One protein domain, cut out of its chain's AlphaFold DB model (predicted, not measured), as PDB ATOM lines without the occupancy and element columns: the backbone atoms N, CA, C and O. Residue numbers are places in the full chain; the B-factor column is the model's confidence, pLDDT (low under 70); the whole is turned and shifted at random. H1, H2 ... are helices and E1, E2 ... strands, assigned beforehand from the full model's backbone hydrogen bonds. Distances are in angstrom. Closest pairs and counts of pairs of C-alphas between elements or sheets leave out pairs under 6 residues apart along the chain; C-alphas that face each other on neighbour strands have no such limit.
ATOM      1  N   MET A  55     191.572 172.107 194.380       91.38
ATOM      2  CA  MET A  55     192.879 172.709 194.093       91.38
ATOM      3  C   MET A  55     193.750 171.749 193.282       91.38
ATOM      4  O   MET A  55     194.204 172.114 192.204       91.38
ATOM      5  N   ASP A  56     193.863 170.492 193.716       91.25
ATOM      6  CA  ASP A  56     194.666 169.473 193.033       91.25
ATOM      7  C   ASP A  56     194.211 169.234 191.581       91.25
ATOM      8  O   ASP A  56     195.027 168.943 190.706       91.25
ATOM      9  N   LEU A  57     192.907 169.332 191.297       91.38
ATOM     10  CA  LEU A  57     192.384 169.225 189.933       91.38
ATOM     11  C   LEU A  57     192.721 170.467 189.094       91.38
ATOM     12  O   LEU A  57     193.076 170.341 187.923       91.38
ATOM     13  N   ILE A  58     192.577 171.657 189.673       88.94
ATOM     14  CA  ILE A  58     192.744 172.940 188.984       88.94
ATOM     15  C   ILE A  58     194.225 173.220 188.692       88.94
ATOM     16  O   ILE A  58     194.567 173.611 187.574       88.94
ATOM     17  N   ASP A  59     195.107 172.917 189.639       88.19
ATOM     18  CA  ASP A  59     196.552 173.140 189.540       88.19
ATOM     19  C   ASP A  59     197.221 172.256 188.465       88.19
ATOM     20  O   ASP A  59     198.281 172.594 187.944       88.19
ATOM     21  N   LYS A  60     196.585 171.150 188.046       84.81
ATOM     22  CA  LYS A  60     197.045 170.325 186.904       84.81
ATOM     23  C   LYS A  60     196.922 171.028 185.549       84.81
ATOM     24  O   LYS A  60     197.543 170.598 184.566       84.81
ATOM     25  N   ASP A  61     196.058 172.035 185.465       75.62
ATOM     26  CA  ASP A  61     195.633 172.670 184.219       75.62
ATOM     27  C   ASP A  61     195.899 174.176 184.163       75.62
ATOM     28  O   ASP A  61     195.896 174.743 183.066       75.62
ATOM     29  N   LEU A  62     196.166 174.815 185.303       75.06
ATOM     30  CA  LEU A  62     196.529 176.225 185.379       75.06
ATOM     31  C   LEU A  62     198.020 176.397 185.704       75.06
ATOM     32  O   LEU A  62     198.498 175.840 186.687       75.06
ATOM     33  N   PRO A  63     198.760 177.191 184.909       65.62
ATOM     34  CA  PRO A  63     200.181 177.444 185.146       65.62
ATOM     35  C   PRO A  63     200.448 178.320 186.382       65.62
ATOM     36  O   PRO A  63     201.593 178.401 186.817       65.62
ATOM     37  N   GLU A  64     199.415 178.949 186.957       69.50
ATOM     38  CA  GLU A  64     199.511 179.738 188.187       69.50
ATOM     39  C   GLU A  64     198.444 179.288 189.200       69.50
ATOM     40  O   GLU A  64     197.258 179.573 189.002       69.50
ATOM     41  N   PRO A  65     198.832 178.579 190.277       71.75
ATOM     42  CA  PRO A  65     197.892 178.121 191.291       71.75
ATOM     43  C   PRO A  65     197.365 179.307 192.105       71.75
ATOM     44  O   PRO A  65     198.119 180.155 192.590       71.75
ATOM     45  N   TYR A  66     196.046 179.369 192.281       83.12
ATOM     46  CA  TYR A  66     195.427 180.376 193.137       83.12
ATOM     47  C   TYR A  66     195.664 180.061 194.617       83.12
ATOM     48  O   TYR A  66     195.723 178.906 195.033       83.12
ATOM     49  N   THR A  67     195.720 181.097 195.455       86.31
ATOM     50  CA  THR A  67     195.733 180.887 196.910       86.31
ATOM     51  C   THR A  67     194.415 180.259 197.378       86.31
ATOM     52  O   THR A  67     193.353 180.532 196.811       86.31
ATOM     53  N   ILE A  68     194.447 179.505 198.481       88.81
ATOM     54  CA  ILE A  68     193.241 178.939 199.115       88.81
ATOM     55  C   ILE A  68     192.141 179.991 199.374       88.81
ATOM     56  O   ILE A  68     190.948 179.692 199.297       88.81
ATOM     57  N   PHE A  69     192.520 181.251 199.622       88.81
ATOM     58  CA  PHE A  69     191.582 182.354 199.851       88.81
ATOM     59  C   PHE A  69     190.703 182.653 198.638       88.81
ATOM     60  O   PHE A  69     189.528 182.984 198.799       88.81
ATOM     61  N   THR A  70     191.241 182.498 197.429       86.88
ATOM     62  CA  THR A  70     190.485 182.693 196.190       86.88
ATOM     63  C   THR A  70     189.370 181.660 196.082       86.88
ATOM     64  O   THR A  70     188.231 182.026 195.811       86.88
ATOM     65  N   TYR A  71     189.658 180.390 196.373       87.75
ATOM     66  CA  TYR A  71     188.651 179.327 196.371       87.75
ATOM     67  C   TYR A  71     187.563 179.580 197.412       87.75
ATOM     68  O   TYR A  71     186.383 179.610 197.068       87.75
ATOM     69  N   ARG A  72     187.956 179.866 198.659       88.44
ATOM     70  CA  ARG A  72     187.023 180.190 199.752       88.44
ATOM     71  C   ARG A  72     186.097 181.349 199.413       88.44
ATOM     72  O   ARG A  72     184.908 181.287 199.707       88.44
ATOM     73  N   PHE A  73     186.621 182.389 198.765       85.81
ATOM     74  CA  PHE A  73     185.817 183.536 198.353       85.81
ATOM     75  C   PHE A  73     184.661 183.137 197.423       85.81
ATOM     76  O   PHE A  73     183.563 183.669 197.559       85.81
ATOM     77  N   PHE A  74     184.863 182.201 196.495       83.00
ATOM     78  CA  PHE A  74     183.768 181.728 195.643       83.00
ATOM     79  C   PHE A  74     182.892 180.682 196.344       83.00
ATOM     80  O   PHE A  74     181.667 180.799 196.329       83.00
ATOM     81  N   LEU A  75     183.515 179.689 196.978       85.44
ATOM     82  CA  LEU A  75     182.842 178.511 197.530       85.44
ATOM     83  C   LEU A  75     181.972 178.827 198.752       85.44
ATOM     84  O   LEU A  75     180.918 178.221 198.913       85.44
ATOM     85  N   ASN A  76     182.359 179.798 199.585       83.62
ATOM     86  CA  ASN A  76     181.608 180.125 200.804       83.62
ATOM     87  C   ASN A  76     180.400 181.028 200.537       83.62
ATOM     88  O   ASN A  76     179.447 181.019 201.310       83.62
ATOM     89  N   ASN A  77     180.436 181.816 199.461       76.56
ATOM     90  CA  ASN A  77     179.364 182.759 199.146       76.56
ATOM     91  C   ASN A  77     178.223 182.108 198.354       76.56
ATOM     92  O   ASN A  77     177.079 182.532 198.489       76.56
ATOM     93  N   ASN A  78     178.530 181.107 197.523       80.38
ATOM     94  CA  ASN A  78     177.546 180.400 196.700       80.38
ATOM     95  C   ASN A  78     177.896 178.906 196.541       80.38
ATOM     96  O   ASN A  78     178.162 178.455 195.418       80.38
ATOM     97  N   PRO A  79     177.927 178.123 197.636       81.44
ATOM     98  CA  PRO A  79     178.275 176.700 197.587       81.44
ATOM     99  C   PRO A  79     177.362 175.904 196.642       81.44
ATOM    100  O   PRO A  79     177.830 175.065 195.878       81.44
ATOM    101  N   GLU A  80     176.073 176.243 196.595       80.81
ATOM    102  CA  GLU A  80     175.071 175.645 195.709       80.81
ATOM    103  C   GLU A  80     175.327 175.932 194.225       80.81
ATOM    104  O   GLU A  80     174.870 175.206 193.338       80.81
ATOM    105  N   LEU A  81     176.068 177.005 193.929       82.62
ATOM    106  CA  LEU A  81     176.423 177.354 192.563       82.62
ATOM    107  C   LEU A  81     177.730 176.709 192.100       82.62
ATOM    108  O   LEU A  81     178.039 176.772 190.906       82.62
ATOM    109  N   CYS A  82     178.443 176.033 192.992       89.19
ATOM    110  CA  CYS A  82     179.663 175.310 192.680       89.19
ATOM    111  C   CYS A  82     179.344 173.818 192.560       89.19
ATOM    112  O   CYS A  82     178.832 173.212 193.495       89.19
ATOM    113  N   ILE A  83     179.601 173.240 191.386       90.88
ATOM    114  CA  ILE A  83     179.249 171.846 191.081       90.88
ATOM    115  C   ILE A  83     180.526 171.052 190.846       90.88
ATOM    116  O   ILE A  83     181.399 171.465 190.079       90.88
ATOM    117  N   LEU A  84     180.599 169.898 191.494       92.31
ATOM    118  CA  LEU A  84     181.669 168.921 191.405       92.31
ATOM    119  C   LEU A  84     181.191 167.729 190.577       92.31
ATOM    120  O   LEU A  84     180.060 167.276 190.739       92.31
ATOM    121  N   ALA A  85     182.045 167.228 189.692       92.75
ATOM    122  CA  ALA A  85     181.782 166.076 188.843       92.75
ATOM    123  C   ALA A  85     182.724 164.934 189.224       92.75
ATOM    124  O   ALA A  85     183.945 165.060 189.109       92.75
ATOM    125  N   PHE A  86     182.141 163.820 189.645       92.81
ATOM    126  CA  PHE A  86     182.845 162.638 190.116       92.81
ATOM    127  C   PHE A  86     182.655 161.470 189.156       92.81
ATOM    128  O   PHE A  86     181.526 161.162 188.780       92.81
ATOM    129  N   GLN A  87     183.738 160.803 188.779       92.44
ATOM    130  CA  GLN A  87     183.671 159.447 188.248       92.44
ATOM    131  C   GLN A  87     184.015 158.524 189.413       92.44
ATOM    132  O   GLN A  87     185.146 158.570 189.892       92.44
ATOM    133  N   GLU A  88     183.052 157.725 189.871       89.00
ATOM    134  CA  GLU A  88     183.201 156.959 191.117       89.00
ATOM    135  C   GLU A  88     183.547 157.915 192.279       89.00
ATOM    136  O   GLU A  88     182.762 158.828 192.549       89.00
ATOM    137  N   ASP A  89     184.716 157.770 192.908       89.00
ATOM    138  CA  ASP A  89     185.199 158.646 193.988       89.00
ATOM    139  C   ASP A  89     186.232 159.691 193.518       89.00
ATOM    140  O   ASP A  89     186.691 160.525 194.301       89.00
ATOM    141  N   GLN A  90     186.592 159.697 192.230       92.31
ATOM    142  CA  GLN A  90     187.567 160.635 191.680       92.31
ATOM    143  C   GLN A  90     186.889 161.914 191.185       92.31
ATOM    144  O   GLN A  90     185.996 161.874 190.336       92.31
ATOM    145  N   LEU A  91     187.372 163.073 191.641       93.81
ATOM    146  CA  LEU A  91     186.984 164.363 191.072       93.81
ATOM    147  C   LEU A  91     187.599 164.528 189.685       93.81
ATOM    148  O   LEU A  91     188.816 164.602 189.532       93.81
ATOM    149  N   VAL A  92     186.741 164.614 188.675       93.88
ATOM    150  CA  VAL A  92     187.142 164.727 187.266       93.88
ATOM    151  C   VAL A  92     186.704 166.044 186.636       93.88
ATOM    152  O   VAL A  92     187.069 166.344 185.501       93.88
ATOM    153  N   GLY A  93     185.920 166.851 187.349       92.44
ATOM    154  CA  GLY A  93     185.532 168.174 186.888       92.44
ATOM    155  C   GLY A  93     184.960 169.048 187.992       92.44
ATOM    156  O   GLY A  93     184.403 168.560 188.970       92.44
ATOM    157  N   VAL A  94     185.076 170.356 187.809       92.19
ATOM    158  CA  VAL A  94     184.543 171.367 188.718       92.19
ATOM    159  C   VAL A  94     184.101 172.598 187.934       92.19
ATOM    160  O   VAL A  94     184.772 173.033 186.995       92.19
ATOM    161  N   ILE A  95     182.973 173.179 188.341       90.88
ATOM    162  CA  ILE A  95     182.624 174.567 188.037       90.88
ATOM    163  C   ILE A  95     182.554 175.349 189.341       90.88
ATOM    164  O   ILE A  95     181.893 174.946 190.298       90.88
ATOM    165  N   ILE A  96     183.211 176.498 189.351       89.44
ATOM    166  CA  ILE A  96     183.132 177.474 190.426       89.44
ATOM    167  C   ILE A  96     182.427 178.692 189.851       89.44
ATOM    168  O   ILE A  96     182.909 179.314 188.898       89.44
ATOM    169  N   SER A  97     181.266 179.028 190.404       86.88
ATOM    170  CA  SER A  97     180.478 180.171 189.952       86.88
ATOM    171  C   SER A  97     179.861 180.919 191.125       86.88
ATOM    172  O   SER A  97     179.689 180.362 192.204       86.88
ATOM    173  N   LYS A  98     179.549 182.196 190.912       83.06
ATOM    174  CA  LYS A  98     178.893 183.052 191.902       83.06
ATOM    175  C   LYS A  98     177.717 183.796 191.291       83.06
ATOM    176  O   LYS A  98     177.710 184.085 190.090       83.06
ATOM    177  N   LYS A  99     176.766 184.171 192.139       82.94
ATOM    178  CA  LYS A  99     175.708 185.120 191.793       82.94
ATOM    179  C   LYS A  99     176.169 186.517 192.188       82.94
ATOM    180  O   LYS A  99     176.657 186.723 193.293       82.94
ATOM    181  N   GLN A 100     176.046 187.481 191.289       81.25
ATOM    182  CA  GLN A 100     176.421 188.862 191.558       81.25
ATOM    183  C   GLN A 100     175.311 189.802 191.098       81.25
ATOM    184  O   GLN A 100     174.914 189.797 189.934       81.25
ATOM    185  N   ASN A 101     174.849 190.653 192.012       83.12
ATOM    186  CA  ASN A 101     173.913 191.718 191.683       83.12
ATOM    187  C   ASN A 101     174.665 192.884 191.047       83.12
ATOM    188  O   ASN A 101     175.685 193.349 191.559       83.12
ATOM    189  N   HIS A 102     174.157 193.370 189.921       81.94
ATOM    190  CA  HIS A 102     174.691 194.548 189.259       81.94
ATOM    191  C   HIS A 102     173.552 195.386 188.688       81.94
ATOM    192  O   HIS A 102     172.853 194.945 187.780       81.94
ATOM    193  N   ARG A 103     173.396 196.618 189.198       80.44
ATOM    194  CA  ARG A 103     172.392 197.593 188.731       80.44
ATOM    195  C   ARG A 103     170.968 197.008 188.688       80.44
ATOM    196  O   ARG A 103     170.304 197.079 187.661       80.44
ATOM    197  N   ASN A 104     170.529 196.412 189.800       83.06
ATOM    198  CA  ASN A 104     169.214 195.766 189.976       83.06
ATOM    199  C   ASN A 104     168.940 194.551 189.068       83.06
ATOM    200  O   ASN A 104     167.804 194.097 188.981       83.06
ATOM    201  N   LEU A 105     169.975 194.002 188.425       80.88
ATOM    202  CA  LEU A 105     169.906 192.751 187.677       80.88
ATOM    203  C   LEU A 105     170.785 191.695 188.345       80.88
ATOM    204  O   LEU A 105     171.910 191.984 188.767       80.88
ATOM    205  N   GLU A 106     170.292 190.463 188.402       79.06
ATOM    206  CA  GLU A 106     171.070 189.317 188.864       79.06
ATOM    207  C   GLU A 106     171.910 188.764 187.705       79.06
ATOM    208  O   GLU A 106     171.395 188.505 186.617       79.06
ATOM    209  N   ARG A 107     173.220 188.595 187.914       83.00
ATOM    210  CA  ARG A 107     174.139 188.017 186.922       83.00
ATOM    211  C   ARG A 107     174.874 186.819 187.505       83.00
ATOM    212  O   ARG A 107     175.370 186.875 188.628       83.00
ATOM    213  N   GLY A 108     174.989 185.753 186.720       82.12
ATOM    214  CA  GLY A 108     175.909 184.656 187.007       82.12
ATOM    215  C   GLY A 108     177.321 185.010 186.545       82.12
ATOM    216  O   GLY A 108     177.502 185.546 185.452       82.12
ATOM    217  N   TYR A 109     178.321 184.706 187.365       83.50
ATOM    218  CA  TYR A 109     179.731 184.804 187.004       83.50
ATOM    219  C   TYR A 109     180.381 183.431 187.142       83.50
ATOM    220  O   TYR A 109     180.349 182.837 188.220       83.50
ATOM    221  N   ILE A 110     180.981 182.942 186.062       84.19
ATOM    222  CA  ILE A 110     181.769 181.708 186.072       84.19
ATOM    223  C   ILE A 110     183.202 182.107 186.392       84.19
ATOM    224  O   ILE A 110     183.835 182.812 185.610       84.19
ATOM    225  N   GLY A 111     183.680 181.693 187.563       83.50
ATOM    226  CA  GLY A 111     185.053 181.942 187.980       83.50
ATOM    227  C   GLY A 111     186.010 180.960 187.333       83.50
ATOM    228  O   GLY A 111     186.989 181.374 186.723       83.50
ATOM    229  N   MET A 112     185.716 179.667 187.454       87.38
ATOM    230  CA  MET A 112     186.587 178.606 186.953       87.38
ATOM    231  C   MET A 112     185.752 177.436 186.447       87.38
ATOM    232  O   MET A 112     184.723 177.094 187.031       87.38
ATOM    233  N   ILE A 113     186.209 176.817 185.363       88.81
ATOM    234  CA  ILE A 113     185.686 175.550 184.865       88.81
ATOM    235  C   ILE A 113     186.866 174.678 184.463       88.81
ATOM    236  O   ILE A 113     187.631 175.032 183.567       88.81
ATOM    237  N   VAL A 114     187.020 173.547 185.141       90.12
ATOM    238  CA  VAL A 114     188.124 172.619 184.898       90.12
ATOM    239  C   VAL A 114     187.562 171.215 184.769       90.12
ATOM    240  O   VAL A 114     186.659 170.820 185.500       90.12
ATOM    241  N   VAL A 115     188.067 170.479 183.786       90.50
ATOM    242  CA  VAL A 115     187.762 169.064 183.566       90.50
ATOM    243  C   VAL A 115     189.083 168.368 183.311       90.50
ATOM    244  O   VAL A 115     189.838 168.796 182.426       90.50
ATOM    245  N   ASP A 116     189.314 167.292 184.058       90.50
ATOM    246  CA  ASP A 116     190.488 166.442 183.928       90.50
ATOM    247  C   ASP A 116     190.689 166.045 182.457       90.50
ATOM    248  O   ASP A 116     189.728 165.726 181.742       90.50
ATOM    249  N   LYS A 117     191.938 166.105 181.984       87.75
ATOM    250  CA  LYS A 117     192.309 165.888 180.579       87.75
ATOM    251  C   LYS A 117     191.765 164.569 180.030       87.75
ATOM    252  O   LYS A 117     191.280 164.560 178.897       87.75
ATOM    253  N   GLU A 118     191.759 163.506 180.832       88.56
ATOM    254  CA  GLU A 118     191.283 162.167 180.447       88.56
ATOM    255  C   GLU A 118     189.750 162.090 180.311       88.56
ATOM    256  O   GLU A 118     189.180 161.179 179.694       88.56
ATOM    257  N   TYR A 119     189.053 163.090 180.851       86.19
ATOM    258  CA  TYR A 119     187.597 163.207 180.864       86.19
ATOM    259  C   TYR A 119     187.073 164.347 179.976       86.19
ATOM    260  O   TYR A 119     185.859 164.521 179.816       86.19
ATOM    261  N   ARG A 120     187.963 165.090 179.305       84.50
ATOM    262  CA  ARG A 120     187.590 166.086 178.288       84.50
ATOM    263  C   ARG A 120     186.912 165.433 177.088       84.50
ATOM    264  O   ARG A 120     186.951 164.225 176.885       84.50
ATOM    265  N   ARG A 121     186.232 166.250 176.273       77.50
ATOM    266  CA  ARG A 121     185.474 165.823 175.071       77.50
ATOM    267  C   ARG A 121     184.309 164.853 175.341       77.50
ATOM    268  O   ARG A 121     183.533 164.601 174.427       77.50
ATOM    269  N   LYS A 122     184.075 164.449 176.595       76.94
ATOM    270  CA  LYS A 122     182.893 163.694 177.058       76.94
ATOM    271  C   LYS A 122     181.680 164.587 177.374       76.94
ATOM    272  O   LYS A 122     180.736 164.159 178.029       76.94
ATOM    273  N   LYS A 123     181.699 165.847 176.916       75.56
ATOM    274  CA  LYS A 123     180.671 166.886 177.141       75.56
ATOM    275  C   LYS A 123     180.421 167.269 178.612       75.56
ATOM    276  O   LYS A 123     179.517 168.054 178.848       75.56
ATOM    277  N   ILE A 124     181.246 166.838 179.569       74.69
ATOM    278  CA  ILE A 124     181.099 167.142 181.009       74.69
ATOM    279  C   ILE A 124     180.969 168.650 181.270       74.69
ATOM    280  O   ILE A 124     179.978 169.087 181.837       74.69
ATOM    281  N   GLY A 125     181.892 169.473 180.761       67.31
ATOM    282  CA  GLY A 125     181.816 170.930 180.955       67.31
ATOM    283  C   GLY A 125     180.565 171.578 180.345       67.31
ATOM    284  O   GLY A 125     180.000 172.502 180.919       67.31
ATOM    285  N   LYS A 126     180.081 171.050 179.212       68.56
ATOM    286  CA  LYS A 126     178.831 171.500 178.584       68.56
ATOM    287  C   LYS A 126     177.619 171.110 179.433       68.56
ATOM    288  O   LYS A 126     176.731 171.928 179.612       68.56
ATOM    289  N   LEU A 127     177.615 169.901 179.986       68.19
ATOM    290  CA  LEU A 127     176.547 169.401 180.851       68.19
ATOM    291  C   LEU A 127     176.448 170.192 182.156       68.19
ATOM    292  O   LEU A 127     175.346 170.505 182.583       68.19
ATOM    293  N   ILE A 128     177.587 170.572 182.732       66.19
ATOM    294  CA  ILE A 128     177.639 171.412 183.933       66.19
ATOM    295  C   ILE A 128     177.117 172.835 183.652       66.19
ATOM    296  O   ILE A 128     176.530 173.466 184.529       66.19
ATOM    297  N   LEU A 129     177.333 173.351 182.437       61.47
ATOM    298  CA  LEU A 129     176.956 174.713 182.052       61.47
ATOM    299  C   LEU A 129     175.513 174.835 181.538       61.47
ATOM    300  O   LEU A 129     174.845 175.823 181.828       61.47
ATOM    301  N   GLU A 130     175.033 173.868 180.755       57.47
ATOM    302  CA  GLU A 130     173.657 173.858 180.232       57.47
ATOM    303  C   GLU A 130     172.619 173.728 181.344       57.47
ATOM    304  O   GLU A 130     171.515 174.232 181.197       57.47
ATOM    305  N   ASP A 131     172.994 173.134 182.475       49.16
ATOM    306  CA  ASP A 131     172.141 173.015 183.656       49.16
ATOM    307  C   ASP A 131     172.065 174.320 184.484       49.16
ATOM    308  O   ASP A 131     171.409 174.363 185.517       49.16
ATOM    309  N   LYS A 132     172.752 175.398 184.065       43.94
ATOM    310  CA  LYS A 132     172.785 176.712 184.748       43.94
ATOM    311  C   LYS A 132     172.011 177.822 184.018       43.94
ATOM    312  O   LYS A 132     171.911 178.918 184.572       43.94
TER     313      LYS A 132
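AT A GLANCE: This is residues 55 to 132 of the 133 residues of the protein "Putative acetyltransferase" of Tieghemostelium lacteum (UniProt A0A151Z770). A narrow antiparallel sheet of three strands is built on the long hairpin E2 and E3, with short E1 beside E2; two short helices, H1 and H2, lie over one face and a third, H3, over the other. The far tip of the long hairpin, residues 101 to 106, sticks out free. The printed part has 78 residues, with three named helices and three named strands in the order H1 H2 E1 E2 E3 H3; the sheet's order is E1 E2 E3 and the class is mixed, helices and strands. It is compact, with a radius of gyration of the C-alphas of 13.2 A and spans of 41 by 29 by 22 A.

HOW THE PARTS SIT: H1, residues 55 to 59, is on the sheet of E1, residues 83 to 87, E2, residues 90 to 102, and E3, residues 105 to 115, at a height over the sheet of 8.4 A; its closest C-alphas to E3 are Ile 58 and Val 114, 6.2 A. H2, residues 68 to 75, is on the same face at a height of 10.5 A and only just stands up from the sheet, rising 42 degrees; the closest C-alphas of H2 and E2 are Phe 74 and Lys 98, 6.3 A. H1 and H2 are only just apart, at 8.0 A. The strands form a meander, each the antiparallel neighbour of the one before. The hairpin E1 and E2, at 169 degrees, has N 85 and O 93 within hydrogen-bond range at 2.8 A. The hairpin E2 and E3, at 161 degrees, has N 96 and O 112 at 2.8 A and N 102 and O 105 at 2.9 A. H3, residues 124 to 130, is on the opposite face at a height of 8.6 A and runs along the strands, at 19 degrees to E2 on the local plane; its closest C-alphas to E3 are Gly 125 and Val 115, 6.8 A. In H1, H2 and H3 every O i to N i+4 pair is within hydrogen-bond range.

IN THESE COORDINATES: H1 begins at C-alpha 55 (192.879, 172.709, 194.093) and is 5.9 A long; H2 is 10.5 A. E1 is 13.5 A, E2 36.4 A, ending at C-alpha 102 (174.691, 194.548, 189.259), and E3 29.9 A. H3 is 10.1 A and ends at C-alpha 130 (173.657, 173.858, 180.232).

THE WHOLE: The two C-alphas farthest apart, those of Glu 88 and Arg 103, are 42.1 A apart. The printed part has no cut and no long link. The mean pLDDT of the printed part is 82.5; residues 63 to 64 and 125 to 132 are under 70.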